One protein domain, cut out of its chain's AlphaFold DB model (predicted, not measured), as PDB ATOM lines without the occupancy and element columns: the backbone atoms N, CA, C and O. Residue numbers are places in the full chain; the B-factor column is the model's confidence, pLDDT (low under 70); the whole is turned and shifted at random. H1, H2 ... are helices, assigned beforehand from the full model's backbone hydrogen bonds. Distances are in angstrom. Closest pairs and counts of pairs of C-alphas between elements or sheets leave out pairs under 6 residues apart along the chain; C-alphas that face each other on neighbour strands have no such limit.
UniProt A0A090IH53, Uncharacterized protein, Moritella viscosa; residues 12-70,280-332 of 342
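This is residues 12 to 70 and 280 to 332 of the 342 residues of an uncharacterized protein of Moritella viscosa (UniProt A0A090IH53). A rod built along one long helix, H2, with H3 and H4 packed on it and H1 packed on H4 toward one end; residues 62 to 70 stick out at the other. The 112 printed residues, all helix in class, include H1 to H4 in order and no named strand. It is loose, radius of gyration of the C-alphas 16.8 A, spanning 60 by 25 by 22 A.

H2, residues 38 to 66, touches H4, residues 310 to 330, opposite ways at a shallow tilt of 26 degrees; the closest C-alphas, of Leu 52 and Ala 311, are 5.8 A apart. H2 touches H3, residues 280 to 296, with residues 47 to 58 alone, opposite ways at a shallow 28 degrees; closest C-alphas Val 51 and Ile 286, 6.2 A. H1, residues 12 to 29, touches H4 with residues 19 to 27 alone, opposite ways, at 32 degrees only just shallow; closest C-alphas Ala 23 and Gln 324, 4.9 A. Packing is mostly aligned. O i to N i+4 pairs are all within hydrogen-bond range in H1, H3 and H4, 20 of 25 in H2.

H1, 25.7 A, begins at C-alpha 12 (238.859, 175.701, 177.315); H2 measures 41.8 A, H3 24.4 A; H4, 30.0 A, ends at C-alpha 330 (238.178, 168.795, 166.520).

Residues 71 to 279 are cut out, C-alphas 70 and 280 20.5 A apart. The link H3 to H4 is long. Residues 12 to 17 have pLDDT under 70.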
ATOM      1  N   ASP A  12     239.022 176.261 178.662       56.25
ATOM      2  CA  ASP A  12     238.859 175.701 177.315       56.25
ATOM      3  C   ASP A  12     239.746 174.466 177.119       56.25
ATOM      4  O   ASP A  12     239.290 173.452 176.598       56.25
ATOM      5  N   LYS A  13     240.990 174.498 177.622       58.72
ATOM      6  CA  LYS A  13     241.883 173.333 177.608       58.72
ATOM      7  C   LYS A  13     241.332 172.172 178.438       58.72
ATOM      8  O   LYS A  13     241.368 171.043 177.978       58.72
ATOM      9  N   LYS A  14     240.779 172.439 179.627       59.00
ATOM     10  CA  LYS A  14     240.199 171.401 180.492       59.00
ATOM     11  C   LYS A  14     238.906 170.805 179.917       59.00
ATOM     12  O   LYS A  14     238.713 169.602 180.011       59.00
ATOM     13  N   LEU A  15     238.057 171.621 179.283       57.56
ATOM     14  CA  LEU A  15     236.870 171.138 178.563       57.56
ATOM     15  C   LEU A  15     237.241 170.278 177.344       57.56
ATOM     16  O   LEU A  15     236.617 169.242 177.123       57.56
ATOM     17  N   ASN A  16     238.260 170.679 176.574       57.84
ATOM     18  CA  ASN A  16     238.789 169.864 175.475       57.84
ATOM     19  C   ASN A  16     239.445 168.576 175.984       57.84
ATOM     20  O   ASN A  16     239.315 167.528 175.346       57.84
ATOM     21  N   ASP A  17     240.115 168.642 177.137       61.28
ATOM     22  CA  ASP A  17     240.736 167.480 177.760       61.28
ATOM     23  C   ASP A  17     239.681 166.452 178.220       61.28
ATOM     24  O   ASP A  17     239.814 165.258 177.969       61.28
ATOM     25  N   ASP A  18     238.568 166.912 178.792       71.88
ATOM     26  CA  ASP A  18     237.464 166.040 179.208       71.88
ATOM     27  C   ASP A  18     236.676 165.463 178.006       71.88
ATOM     28  O   ASP A  18     236.184 164.332 178.066       71.88
ATOM     29  N   SER A  19     236.579 166.208 176.896       75.62
ATOM     30  CA  SER A  19     235.852 165.800 175.682       75.62
ATOM     31  C   SER A  19     236.549 164.664 174.919       75.62
ATOM     32  O   SER A  19     235.914 163.651 174.613       75.62
ATOM     33  N   HIS A  20     237.862 164.768 174.663       82.38
ATOM     34  CA  HIS A  20     238.583 163.726 173.918       82.38
ATOM     35  C   HIS A  20     238.710 162.418 174.716       82.38
ATOM     36  O   HIS A  20     238.542 161.336 174.154       82.38
ATOM     37  N   VAL A  21     238.919 162.502 176.039       85.12
ATOM     38  CA  VAL A  21     238.932 161.334 176.937       85.12
ATOM     39  C   VAL A  21     237.574 160.629 176.920       85.12
ATOM     40  O   VAL A  21     237.506 159.397 176.889       85.12
ATOM     41  N   CYS A  22     236.479 161.394 176.914       88.31
ATOM     42  CA  CYS A  22     235.132 160.844 176.792       88.31
ATOM     43  C   CYS A  22     234.941 160.126 175.448       88.31
ATOM     44  O   CYS A  22     234.456 158.993 175.433       88.31
ATOM     45  N   ALA A  23     235.388 160.732 174.343       91.00
ATOM     46  CA  ALA A  23     235.254 160.156 173.007       91.00
ATOM     47  C   ALA A  23     236.057 158.860 172.830       91.00
ATOM     48  O   ALA A  23     235.513 157.838 172.400       91.00
ATOM     49  N   ALA A  24     237.323 158.849 173.259       90.94
ATOM     50  CA  ALA A  24     238.156 157.649 173.258       90.94
ATOM     51  C   ALA A  24     237.558 156.541 174.141       90.94
ATOM     52  O   ALA A  24     237.527 155.369 173.755       90.94
ATOM     53  N   LYS A  25     237.012 156.899 175.312       92.50
ATOM     54  CA  LYS A  25     236.324 155.949 176.195       92.50
ATOM     55  C   LYS A  25     235.081 155.350 175.536       92.50
ATOM     56  O   LYS A  25     234.874 154.146 175.650       92.50
ATOM     57  N   GLN A  26     234.269 156.148 174.846       93.12
ATOM     58  CA  GLN A  26     233.091 155.640 174.141       93.12
ATOM     59  C   GLN A  26     233.474 154.671 173.016       93.12
ATOM     60  O   GLN A  26     232.875 153.604 172.929       93.12
ATOM     61  N   LEU A  27     234.519 154.964 172.232       94.56
ATOM     62  CA  LEU A  27     235.034 154.029 171.220       94.56
ATOM     63  C   LEU A  27     235.544 152.718 171.842       94.56
ATOM     64  O   LEU A  27     235.256 151.637 171.333       94.56
ATOM     65  N   ARG A  28     236.241 152.784 172.985       93.62
ATOM     66  CA  ARG A  28     236.669 151.584 173.730       93.62
ATOM     67  C   ARG A  28     235.491 150.772 174.257       93.62
ATOM     68  O   ARG A  28     235.549 149.547 174.232       93.62
ATOM     69  N   ASN A  29     234.423 151.433 174.703       94.44
ATOM     70  CA  ASN A  29     233.214 150.759 175.180       94.44
ATOM     71  C   ASN A  29     232.509 149.965 174.070       94.44
ATOM     72  O   ASN A  29     231.835 148.994 174.382       94.44
ATOM     73  N   LEU A  30     232.710 150.308 172.791       95.06
ATOM     74  CA  LEU A  30     232.244 149.490 171.663       95.06
ATOM     75  C   LEU A  30     233.044 148.182 171.504       95.06
ATOM     76  O   LEU A  30     232.675 147.324 170.706       95.06
ATOM     77  N   GLY A  31     234.131 148.005 172.261       93.12
ATOM     78  CA  GLY A  31     235.016 146.844 172.177       93.12
ATOM     79  C   GLY A  31     236.041 146.927 171.046       93.12
ATOM     80  O   GLY A  31     236.641 145.912 170.695       93.12
ATOM     81  N   ILE A  32     236.254 148.118 170.478       93.50
ATOM     82  CA  ILE A  32     237.251 148.342 169.429       93.50
ATOM     83  C   ILE A  32     238.655 148.104 170.001       93.50
ATOM     84  O   ILE A  32     238.994 148.575 171.090       93.50
ATOM     85  N   SER A  33     239.493 147.386 169.250       90.62
ATOM     86  CA  SER A  33     240.872 147.110 169.653       90.62
ATOM     87  C   SER A  33     241.668 148.404 169.828       90.62
ATOM     88  O   SER A  33     241.724 149.237 168.926       90.62
ATOM     89  N   GLY A  34     242.366 148.532 170.960       86.94
ATOM     90  CA  GLY A  34     243.247 149.672 171.236       86.94
ATOM     91  C   GLY A  34     244.363 149.857 170.199       86.94
ATOM     92  O   GLY A  34     244.863 150.962 170.038       86.94
ATOM     93  N   LEU A  35     244.721 148.802 169.461       90.44
ATOM     94  CA  LEU A  35     245.743 148.849 168.409       90.44
ATOM     95  C   LEU A  35     245.236 149.452 167.089       90.44
ATOM     96  O   LEU A  35     246.023 149.622 166.161       90.44
ATOM     97  N   MET A  36     243.933 149.719 166.961       93.00
ATOM     98  CA  MET A  36     243.382 150.350 165.765       93.00
ATOM     99  C   MET A  36     243.656 151.850 165.773       93.00
ATOM    100  O   MET A  36     243.453 152.523 166.786       93.00
ATOM    101  N   THR A  37     244.084 152.367 164.624       95.06
ATOM    102  CA  THR A  37     244.186 153.808 164.392       95.06
ATOM    103  C   THR A  37     242.803 154.414 164.173       95.06
ATOM    104  O   THR A  37     241.883 153.716 163.742       95.06
ATOM    105  N   LEU A  38     242.649 155.717 164.419       93.25
ATOM    106  CA  LEU A  38     241.391 156.418 164.135       93.25
ATOM    107  C   LEU A  38     240.987 156.300 162.655       93.25
ATOM    108  O   LEU A  38     239.817 156.074 162.367       93.25
ATOM    109  N   GLU A  39     241.954 156.337 161.733       93.56
ATOM    110  CA  GLU A  39     241.750 156.082 160.297       93.56
ATOM    111  C   GLU A  39     241.216 154.663 160.030       93.56
ATOM    112  O   GLU A  39     240.320 154.469 159.211       93.56
ATOM    113  N   ALA A  40     241.723 153.648 160.737       93.38
ATOM    114  CA  ALA A  40     241.231 152.279 160.591       93.38
ATOM    115  C   ALA A  40     239.809 152.111 161.155       93.38
ATOM    116  O   ALA A  40     239.024 151.340 160.604       93.38
ATOM    117  N   ILE A  41     239.469 152.833 162.229       94.00
ATOM    118  CA  ILE A  41     238.103 152.887 162.777       94.00
ATOM    119  C   ILE A  41     237.168 153.592 161.789       94.00
ATOM    120  O   ILE A  41     236.074 153.102 161.517       94.00
ATOM    121  N   GLU A  42     237.608 154.702 161.194       93.06
ATOM    122  CA  GLU A  42     236.866 155.393 160.139       93.06
ATOM    123  C   GLU A  42     236.617 154.461 158.948       93.06
ATOM    124  O   GLU A  42     235.493 154.366 158.461       93.06
ATOM    125  N   PHE A  43     237.613 153.675 158.536       92.44
ATOM    126  CA  PHE A  43     237.452 152.699 157.460       92.44
ATOM    127  C   PHE A  43     236.393 151.625 157.769       92.44
ATOM    128  O   PHE A  43     235.689 151.182 156.860       92.44
ATOM    129  N   GLN A  44     236.203 151.236 159.037       91.81
ATOM    130  CA  GLN A  44     235.124 150.311 159.415       91.81
ATOM    131  C   GLN A  44     233.724 150.888 159.154       91.81
ATOM    132  O   GLN A  44     232.781 150.116 158.964       91.81
ATOM    133  N   THR A  45     233.567 152.214 159.063       93.81
ATOM    134  CA  THR A  45     232.277 152.830 158.703       93.81
ATOM    135  C   THR A  45     231.828 152.470 157.284       93.81
ATOM    136  O   THR A  45     230.626 152.391 157.035       93.81
ATOM    137  N   LEU A  46     232.763 152.131 156.386       93.44
ATOM    138  CA  LEU A  46     232.443 151.624 155.047       93.44
ATOM    139  C   LEU A  46     231.758 150.252 155.101       93.44
ATOM    140  O   LEU A  46     230.913 149.940 154.261       93.44
ATOM    141  N   GLU A  47     232.100 149.422 156.089       93.12
ATOM    142  CA  GLU A  47     231.444 148.126 156.289       93.12
ATOM    143  C   GLU A  47     230.025 148.303 156.831       93.12
ATOM    144  O   GLU A  47     229.120 147.589 156.400       93.12
ATOM    145  N   LEU A  48     229.820 149.292 157.711       96.88
ATOM    146  CA  LEU A  48     228.491 149.687 158.184       96.88
ATOM    147  C   LEU A  48     227.628 150.173 157.012       96.88
ATOM    148  O   LEU A  48     226.498 149.716 156.855       96.88
ATOM    149  N   ASP A  49     228.175 151.009 156.126       96.62
ATOM    150  CA  ASP A  49     227.480 151.456 154.912       96.62
ATOM    151  C   ASP A  49     227.105 150.304 153.986       96.62
ATOM    152  O   ASP A  49     225.981 150.229 153.488       96.62
ATOM    153  N   ALA A  50     228.017 149.351 153.795       95.44
ATOM    154  CA  ALA A  50     227.737 148.169 152.998       95.44
ATOM    155  C   ALA A  50     226.617 147.300 153.595       95.44
ATOM    156  O   ALA A  50     225.945 146.592 152.838       95.44
ATOM    157  N   VAL A  51     226.422 147.301 154.918       96.75
ATOM    158  CA  VAL A  51     225.279 146.635 155.563       96.75
ATOM    159  C   VAL A  51     224.002 147.431 155.351       96.75
ATOM    160  O   VAL A  51     223.031 146.852 154.873       96.75
ATOM    161  N   LEU A  52     224.013 148.743 155.602       97.50
ATOM    162  CA  LEU A  52     222.842 149.608 155.418       97.50
ATOM    163  C   LEU A  52     222.293 149.545 153.987       97.50
ATOM    164  O   LEU A  52     221.082 149.449 153.796       97.50
ATOM    165  N   VAL A  53     223.170 149.507 152.978       96.69
ATOM    166  CA  VAL A  53     222.767 149.310 151.575       96.69
ATOM    167  C   VAL A  53     222.056 147.968 151.379       96.69
ATOM    168  O   VAL A  53     221.039 147.912 150.692       96.69
ATOM    169  N   SER A  54     222.555 146.885 151.981       96.25
ATOM    170  CA  SER A  54     221.896 145.576 151.897       96.25
ATOM    171  C   SER A  54     220.572 145.539 152.665       96.25
ATOM    172  O   SER A  54     219.615 144.959 152.161       96.25
ATOM    173  N   CYS A  55     220.475 146.193 153.825       96.69
ATOM    174  CA  CYS A  55     219.214 146.341 154.555       96.69
ATOM    175  C   CYS A  55     218.174 147.105 153.725       96.69
ATOM    176  O   CYS A  55     217.024 146.682 153.662       96.69
ATOM    177  N   GLN A  56     218.575 148.170 153.025       95.62
ATOM    178  CA  GLN A  56     217.673 148.895 152.129       95.62
ATOM    179  C   GLN A  56     217.200 148.014 150.965       95.62
ATOM    180  O   GLN A  56     216.008 147.965 150.683       95.62
ATOM    181  N   GLN A  57     218.110 147.264 150.333       94.38
ATOM    182  CA  GLN A  57     217.753 146.313 149.272       94.38
ATOM    183  C   GLN A  57     216.750 145.258 149.755       94.38
ATOM    184  O   GLN A  57     215.831 144.894 149.017       94.38
ATOM    185  N   LEU A  58     216.921 144.766 150.985       95.00
ATOM    186  CA  LEU A  58     215.991 143.825 151.598       95.00
ATOM    187  C   LEU A  58     214.618 144.471 151.816       95.00
ATOM    188  O   LEU A  58     213.608 143.903 151.408       95.00
ATOM    189  N   GLN A  59     214.589 145.678 152.382       94.31
ATOM    190  CA  GLN A  59     213.355 146.414 152.641       94.31
ATOM    191  C   GLN A  59     212.584 146.726 151.353       94.31
ATOM    192  O   GLN A  59     211.359 146.593 151.312       94.31
ATOM    193  N   ASP A  60     213.293 147.088 150.282       91.94
ATOM    194  CA  ASP A  60     212.699 147.304 148.964       91.94
ATOM    195  C   ASP A  60     212.053 146.006 148.444       91.94
ATOM    196  O   ASP A  60     210.903 146.029 147.997       91.94
ATOM    197  N   SER A  61     212.741 144.863 148.580       90.69
ATOM    198  CA  SER A  61     212.202 143.538 148.222       90.69
ATOM    199  C   SER A  61     210.943 143.198 149.029       90.69
ATOM    200  O   SER A  61     209.926 142.788 148.468       90.69
ATOM    201  N   TYR A  62     210.976 143.428 150.343       93.69
ATOM    202  CA  TYR A  62     209.855 143.175 151.245       93.69
ATOM    203  C   TYR A  62     208.641 144.042 150.932       93.69
ATOM    204  O   TYR A  62     207.524 143.529 150.856       93.69
ATOM    205  N   SER A  63     208.845 145.336 150.684       90.12
ATOM    206  CA  SER A  63     207.755 146.273 150.399       90.12
ATOM    207  C   SER A  63     206.896 145.838 149.204       90.12
ATOM    208  O   SER A  63     205.678 145.995 149.237       90.12
ATOM    209  N   ALA A  64     207.508 145.215 148.191       85.00
ATOM    210  CA  ALA A  64     206.810 144.704 147.015       85.00
ATOM    211  C   ALA A  64     206.021 143.405 147.273       85.00
ATOM    212  O   ALA A  64     205.094 143.093 146.527       85.00
ATOM    213  N   LEU A  65     206.396 142.625 148.292       87.12
ATOM    214  CA  LEU A  65     205.738 141.361 148.645       87.12
ATOM    215  C   LEU A  65     204.579 141.576 149.616       87.12
ATOM    216  O   LEU A  65     203.495 141.021 149.440       87.12
ATOM    217  N   ILE A  66     204.810 142.404 150.632       91.94
ATOM    218  CA  ILE A  66     203.897 142.638 151.752       91.94
ATOM    219  C   ILE A  66     202.539 143.179 151.284       91.94
ATOM    220  O   ILE A  66     201.521 142.846 151.891       91.94
ATOM    221  N   THR A  67     202.488 143.962 150.198       87.56
ATOM    222  CA  THR A  67     201.239 144.563 149.685       87.56
ATOM    223  C   THR A  67     200.177 143.538 149.313       87.56
ATOM    224  O   THR A  67     198.986 143.815 149.446       87.56
ATOM    225  N   ASP A  68     200.598 142.361 148.852       86.19
ATOM    226  CA  ASP A  68     199.683 141.318 148.404       86.19
ATOM    227  C   ASP A  68     199.388 140.303 149.526       86.19
ATOM    228  O   ASP A  68     198.368 139.605 149.477       86.19
ATOM    229  N   LEU A  69     200.241 140.226 150.553       93.88
ATOM    230  CA  LEU A  69     200.192 139.204 151.598       93.88
ATOM    231  C   LEU A  69     199.280 139.584 152.778       93.88
ATOM    232  O   LEU A  69     199.162 140.762 153.124       93.88
ATOM    233  N   PRO A  70     198.672 138.590 153.454       94.62
ATOM    234  CA  PRO A  70     197.971 138.803 154.716       94.62
ATOM    235  C   PRO A  70     198.830 139.548 155.743       94.62
ATOM    236  O   PRO A  70     199.967 139.157 155.995       94.62
ATOM    237  N   ALA A 280     216.674 135.418 149.849       95.12
ATOM    238  CA  ALA A 280     217.586 134.546 150.590       95.12
ATOM    239  C   ALA A 280     219.068 134.930 150.401       95.12
ATOM    240  O   ALA A 280     219.869 134.839 151.332       95.12
ATOM    241  N   LEU A 281     219.459 135.394 149.208       94.69
ATOM    242  CA  LEU A 281     220.832 135.842 148.944       94.69
ATOM    243  C   LEU A 281     221.161 137.128 149.709       94.69
ATOM    244  O   LEU A 281     222.257 137.254 150.262       94.69
ATOM    245  N   VAL A 282     220.215 138.070 149.758       96.12
ATOM    246  CA  VAL A 282     220.377 139.334 150.488       96.12
ATOM    247  C   VAL A 282     220.455 139.078 151.993       96.12
ATOM    248  O   VAL A 282     221.389 139.568 152.626       96.12
ATOM    249  N   ILE A 283     219.562 138.248 152.545       96.62
ATOM    250  CA  ILE A 283     219.579 137.841 153.962       96.62
ATOM    251  C   ILE A 283     220.931 137.220 154.327       96.62
ATOM    252  O   ILE A 283     221.607 137.700 155.233       96.62
ATOM    253  N   ASN A 284     221.400 136.227 153.564       95.44
ATOM    254  CA  ASN A 284     222.687 135.571 153.825       95.44
ATOM    255  C   ASN A 284     223.880 136.542 153.760       95.44
ATOM    256  O   ASN A 284     224.847 136.419 154.518       95.44
ATOM    257  N   SER A 285     223.831 137.519 152.850       95.38
ATOM    258  CA  SER A 285     224.840 138.578 152.753       95.38
ATOM    259  C   SER A 285     224.840 139.474 153.993       95.38
ATOM    260  O   SER A 285     225.912 139.775 154.527       95.38
ATOM    261  N   ILE A 286     223.656 139.868 154.477       96.50
ATOM    262  CA  ILE A 286     223.498 140.653 155.704       96.50
ATOM    263  C   ILE A 286     224.010 139.855 156.902       96.50
ATOM    264  O   ILE A 286     224.896 140.350 157.588       96.50
ATOM    265  N   GLU A 287     223.569 138.613 157.104       95.12
ATOM    266  CA  GLU A 287     223.987 137.773 158.240       95.12
ATOM    267  C   GLU A 287     225.506 137.594 158.319       95.12
ATOM    268  O   GLU A 287     226.122 137.709 159.386       95.12
ATOM    269  N   LYS A 288     226.159 137.392 157.169       95.50
ATOM    270  CA  LYS A 288     227.620 137.297 157.100       95.50
ATOM    271  C   LYS A 288     228.300 138.605 157.514       95.50
ATOM    272  O   LYS A 288     229.297 138.575 158.239       95.50
ATOM    273  N   LYS A 289     227.791 139.751 157.051       95.62
ATOM    274  CA  LYS A 289     228.333 141.066 157.421       95.62
ATOM    275  C   LYS A 289     228.050 141.388 158.891       95.62
ATOM    276  O   LYS A 289     228.962 141.808 159.591       95.62
ATOM    277  N   MET A 290     226.844 141.110 159.379       95.69
ATOM    278  CA  MET A 290     226.450 141.279 160.780       95.69
ATOM    279  C   MET A 290     227.321 140.439 161.711       95.69
ATOM    280  O   MET A 290     227.812 140.951 162.710       95.69
ATOM    281  N   SER A 291     227.622 139.190 161.346       94.38
ATOM    282  CA  SER A 291     228.561 138.339 162.092       94.38
ATOM    283  C   SER A 291     229.950 138.972 162.206       94.38
ATOM    284  O   SER A 291     230.564 138.943 163.271       94.38
ATOM    285  N   LYS A 292     230.439 139.603 161.131       94.31
ATOM    286  CA  LYS A 292     231.701 140.350 161.165       94.31
ATOM    287  C   LYS A 292     231.606 141.583 162.068       94.31
ATOM    288  O   LYS A 292     232.508 141.809 162.865       94.31
ATOM    289  N   LEU A 293     230.520 142.353 161.980       94.94
ATOM    290  CA  LEU A 293     230.310 143.533 162.822       94.94
ATOM    291  C   LEU A 293     230.215 143.175 164.310       94.94
ATOM    292  O   LEU A 293     230.844 143.844 165.123       94.94
ATOM    293  N   ARG A 294     229.521 142.088 164.668       95.25
ATOM    294  CA  ARG A 294     229.436 141.578 166.049       95.25
ATOM    295  C   ARG A 294     230.818 141.268 166.638       95.25
ATOM    296  O   ARG A 294     231.030 141.505 167.822       95.25
ATOM    297  N   LEU A 295     231.756 140.783 165.816       92.94
ATOM    298  CA  LEU A 295     233.148 140.534 166.217       92.94
ATOM    299  C   LEU A 295     233.985 141.816 166.301       92.94
ATOM    300  O   LEU A 295     234.848 141.918 167.169       92.94
ATOM    301  N   SER A 296     233.754 142.773 165.400       92.62
ATOM    302  CA  SER A 296     234.455 144.065 165.390       92.62
ATOM    303  C   SER A 296     234.004 144.994 166.522       92.62
ATOM    304  O   SER A 296     234.804 145.799 166.996       92.62
ATOM    305  N   PHE A 297     232.745 144.879 166.955       94.81
ATOM    306  CA  PHE A 297     232.110 145.736 167.958       94.81
ATOM    307  C   PHE A 297     231.433 144.912 169.072       94.81
ATOM    308  O   PHE A 297     230.217 145.005 169.270       94.81
ATOM    309  N   PRO A 298     232.189 144.079 169.812       95.50
ATOM    310  CA  PRO A 298     231.615 143.161 170.796       95.50
ATOM    311  C   PRO A 298     231.004 143.878 172.009       95.50
ATOM    312  O   PRO A 298     230.194 143.289 172.715       95.50
ATOM    313  N   GLY A 299     231.380 145.137 172.258       95.19
ATOM    314  CA  GLY A 299     230.839 145.945 173.354       95.19
ATOM    315  C   GLY A 299     229.532 146.670 173.019       95.19
ATOM    316  O   GLY A 299     228.961 147.320 173.891       95.19
ATOM    317  N   TYR A 300     229.046 146.581 171.776       96.06
ATOM    318  CA  TYR A 300     227.798 147.221 171.368       96.06
ATOM    319  C   TYR A 300     226.624 146.233 171.423       96.06
ATOM    320  O   TYR A 300     226.418 145.433 170.507       96.06
ATOM    321  N   GLU A 301     225.858 146.296 172.517       93.31
ATOM    322  CA  GLU A 301     224.799 145.332 172.860       93.31
ATOM    323  C   GLU A 301     223.726 145.190 171.773       93.31
ATOM    324  O   GLU A 301     223.301 144.074 171.479       93.31
ATOM    325  N   ALA A 302     223.339 146.283 171.103       94.31
ATOM    326  CA  ALA A 302     222.287 146.253 170.085       94.31
ATOM    327  C   ALA A 302     222.597 145.305 168.911       94.31
ATOM    328  O   ALA A 302     221.683 144.700 168.369       94.31
ATOM    329  N   LEU A 303     223.871 145.101 168.542       93.75
ATOM    330  CA  LEU A 303     224.234 144.127 167.498       93.75
ATOM    331  C   LEU A 303     224.151 142.667 167.964       93.75
ATOM    332  O   LEU A 303     224.137 141.761 167.127       93.75
ATOM    333  N   GLN A 304     224.144 142.433 169.278       92.19
ATOM    334  CA  GLN A 304     224.162 141.097 169.875       92.19
ATOM    335  C   GLN A 304     222.750 140.528 170.068       92.19
ATOM    336  O   GLN A 304     222.593 139.315 170.198       92.19
ATOM    337  N   HIS A 305     221.722 141.377 170.069       91.94
ATOM    338  CA  HIS A 305     220.331 140.948 170.182       91.94
ATOM    339  C   HIS A 305     219.806 140.385 168.853       91.94
ATOM    340  O   HIS A 305     219.965 140.996 167.799       91.94
ATOM    341  N   VAL A 306     219.150 139.223 168.913       87.56
ATOM    342  CA  VAL A 306     218.612 138.509 167.737       87.56
ATOM    343  C   VAL A 306     217.413 139.246 167.120       87.56
ATOM    344  O   VAL A 306     217.238 139.225 165.904       87.56
ATOM    345  N   ASP A 307     216.650 139.961 167.950       90.00
ATOM    346  CA  ASP A 307     215.478 140.747 167.539       90.00
ATOM    347  C   ASP A 307     215.812 142.192 167.144       90.00
ATOM    348  O   ASP A 307     214.920 142.954 166.772       90.00
ATOM    349  N   ALA A 308     217.079 142.611 167.244       92.44
ATOM    350  CA  ALA A 308     217.442 143.973 166.885       92.44
ATOM    351  C   ALA A 308     217.256 144.202 165.383       92.44
ATOM    352  O   ALA A 308     217.776 143.447 164.558       92.44
ATOM    353  N   ASP A 309     216.566 145.288 165.033       95.69
ATOM    354  CA  ASP A 309     216.502 145.750 163.652       95.69
ATOM    355  C   ASP A 309     217.905 146.159 163.185       95.69
ATOM    356  O   ASP A 309     218.534 147.071 163.733       95.69
ATOM    357  N   TYR A 310     218.402 145.468 162.164       95.44
ATOM    358  CA  TYR A 310     219.755 145.635 161.653       95.44
ATOM    359  C   TYR A 310     220.011 147.044 161.140       95.44
ATOM    360  O   TYR A 310     221.069 147.605 161.423       95.44
ATOM    361  N   ALA A 311     219.057 147.643 160.422       96.75
ATOM    362  CA  ALA A 311     219.229 148.986 159.883       96.75
ATOM    363  C   ALA A 311     219.380 150.017 161.012       96.75
ATOM    364  O   ALA A 311     220.297 150.843 160.980       96.75
ATOM    365  N   THR A 312     218.531 149.929 162.033       97.00
ATOM    366  CA  THR A 312     218.552 150.806 163.208       97.00
ATOM    367  C   THR A 312     219.837 150.622 164.011       97.00
ATOM    368  O   THR A 312     220.575 151.588 164.203       97.00
ATOM    369  N   ALA A 313     220.172 149.385 164.396       96.81
ATOM    370  CA  ALA A 313     221.362 149.095 165.195       96.81
ATOM    371  C   ALA A 313     222.656 149.552 164.499       96.81
ATOM    372  O   ALA A 313     223.530 150.152 165.130       96.81
ATOM    373  N   VAL A 314     222.779 149.309 163.190       97.50
ATOM    374  CA  VAL A 314     223.958 149.700 162.400       97.50
ATOM    375  C   VAL A 314     224.022 151.215 162.195       97.50
ATOM    376  O   VAL A 314     225.108 151.792 162.276       97.50
ATOM    377  N   SER A 315     222.886 151.877 161.965       97.56
ATOM    378  CA  SER A 315     222.814 153.337 161.811       97.56
ATOM    379  C   SER A 315     223.206 154.068 163.101       97.56
ATOM    380  O   SER A 315     223.995 155.020 163.076       97.56
ATOM    381  N   GLU A 316     222.720 153.586 164.245       97.38
ATOM    382  CA  GLU A 316     223.076 154.116 165.562       97.38
ATOM    383  C   GLU A 316     224.565 153.923 165.857       97.38
ATOM    384  O   GLU A 316     225.249 154.888 166.207       97.38
ATOM    385  N   LEU A 317     225.107 152.722 165.616       97.44
ATOM    386  CA  LEU A 317     226.539 152.457 165.768       97.44
ATOM    387  C   LEU A 317     227.386 153.388 164.896       97.44
ATOM    388  O   LEU A 317     228.354 153.984 165.373       97.44
ATOM    389  N   LYS A 318     227.007 153.546 163.622       97.50
ATOM    390  CA  LYS A 318     227.700 154.443 162.690       97.50
ATOM    391  C   LYS A 318     227.702 155.879 163.213       97.50
ATOM    392  O   LYS A 318     228.740 156.539 163.191       97.50
ATOM    393  N   THR A 319     226.563 156.344 163.719       97.19
ATOM    394  CA  THR A 319     226.411 157.687 164.291       97.19
ATOM    395  C   THR A 319     227.309 157.878 165.513       97.19
ATOM    396  O   THR A 319     227.989 158.899 165.616       97.19
ATOM    397  N   ILE A 320     227.373 156.889 166.411       96.38
ATOM    398  CA  ILE A 320     228.262 156.925 167.580       96.38
ATOM    399  C   ILE A 320     229.719 157.071 167.132       96.38
ATOM    400  O   ILE A 320     230.405 157.976 167.608       96.38
ATOM    401  N   ILE A 321     230.176 156.228 166.199       96.44
ATOM    402  CA  ILE A 321     231.563 156.230 165.714       96.44
ATOM    403  C   ILE A 321     231.917 157.575 165.073       96.44
ATOM    404  O   ILE A 321     232.925 158.173 165.443       96.44
ATOM    405  N   ILE A 322     231.080 158.083 164.163       95.81
ATOM    406  CA  ILE A 322     231.325 159.362 163.478       95.81
ATOM    407  C   ILE A 322     231.397 160.517 164.477       95.81
ATOM    408  O   ILE A 322     232.311 161.335 164.396       95.81
ATOM    409  N   ASN A 323     230.480 160.569 165.447       94.62
ATOM    410  CA  ASN A 323     230.475 161.627 166.455       94.62
ATOM    411  C   ASN A 323     231.752 161.604 167.306       94.62
ATOM    412  O   ASN A 323     232.331 162.659 167.564       94.62
ATOM    413  N   GLN A 324     232.221 160.416 167.705       94.44
ATOM    414  CA  GLN A 324     233.448 160.307 168.497       94.44
ATOM    415  C   GLN A 324     234.693 160.643 167.676       94.44
ATOM    416  O   GLN A 324     235.564 161.355 168.166       94.44
ATOM    417  N   LEU A 325     234.776 160.188 166.423       93.81
ATOM    418  CA  LEU A 325     235.887 160.537 165.535       93.81
ATOM    419  C   LEU A 325     235.932 162.045 165.251       93.81
ATOM    420  O   LEU A 325     237.010 162.633 165.302       93.81
ATOM    421  N   SER A 326     234.776 162.682 165.032       92.25
ATOM    422  CA  SER A 326     234.688 164.139 164.870       92.25
ATOM    423  C   SER A 326     235.196 164.867 166.112       92.25
ATOM    424  O   SER A 326     236.030 165.755 165.987       92.25
ATOM    425  N   ALA A 327     234.772 164.448 167.310       91.25
ATOM    426  CA  ALA A 327     235.219 165.057 168.561       91.25
ATOM    427  C   ALA A 327     236.739 164.936 168.772       91.25
ATOM    428  O   ALA A 327     237.364 165.867 169.272       91.25
ATOM    429  N   LEU A 328     237.353 163.814 168.376       91.44
ATOM    430  CA  LEU A 328     238.809 163.635 168.446       91.44
ATOM    431  C   LEU A 328     239.546 164.504 167.411       91.44
ATOM    432  O   LEU A 328     240.577 165.101 167.725       91.44
ATOM    433  N   ASN A 329     238.999 164.616 166.199       89.88
ATOM    434  CA  ASN A 329     239.556 165.451 165.135       89.88
ATOM    435  C   ASN A 329     239.464 166.953 165.462       89.88
ATOM    436  O   ASN A 329     240.413 167.694 165.217       89.88
ATOM    437  N   ASP A 330     238.375 167.399 166.095       89.25
ATOM    438  CA  ASP A 330     238.178 168.795 166.520       89.25
ATOM    439  C   ASP A 330     239.219 169.248 167.562       89.25
ATOM    440  O   ASP A 330     239.554 170.432 167.654       89.25
ATOM    441  N   VAL A 331     239.779 168.303 168.326       87.44
ATOM    442  CA  VAL A 331     240.871 168.535 169.289       87.44
ATOM    443  C   VAL A 331     242.259 168.400 168.628       87.44
ATOM    444  O   VAL A 331     243.281 168.682 169.254       87.44
ATOM    445  N   GLY A 332     242.314 168.050 167.339       88.38
ATOM    446  CA  GLY A 332     243.539 167.975 166.540       88.38
ATOM    447  C   GLY A 332     244.329 166.676 166.704       88.38
ATOM    448  O   GLY A 332     245.542 166.676 166.489       88.38
TER     449      GLY A 332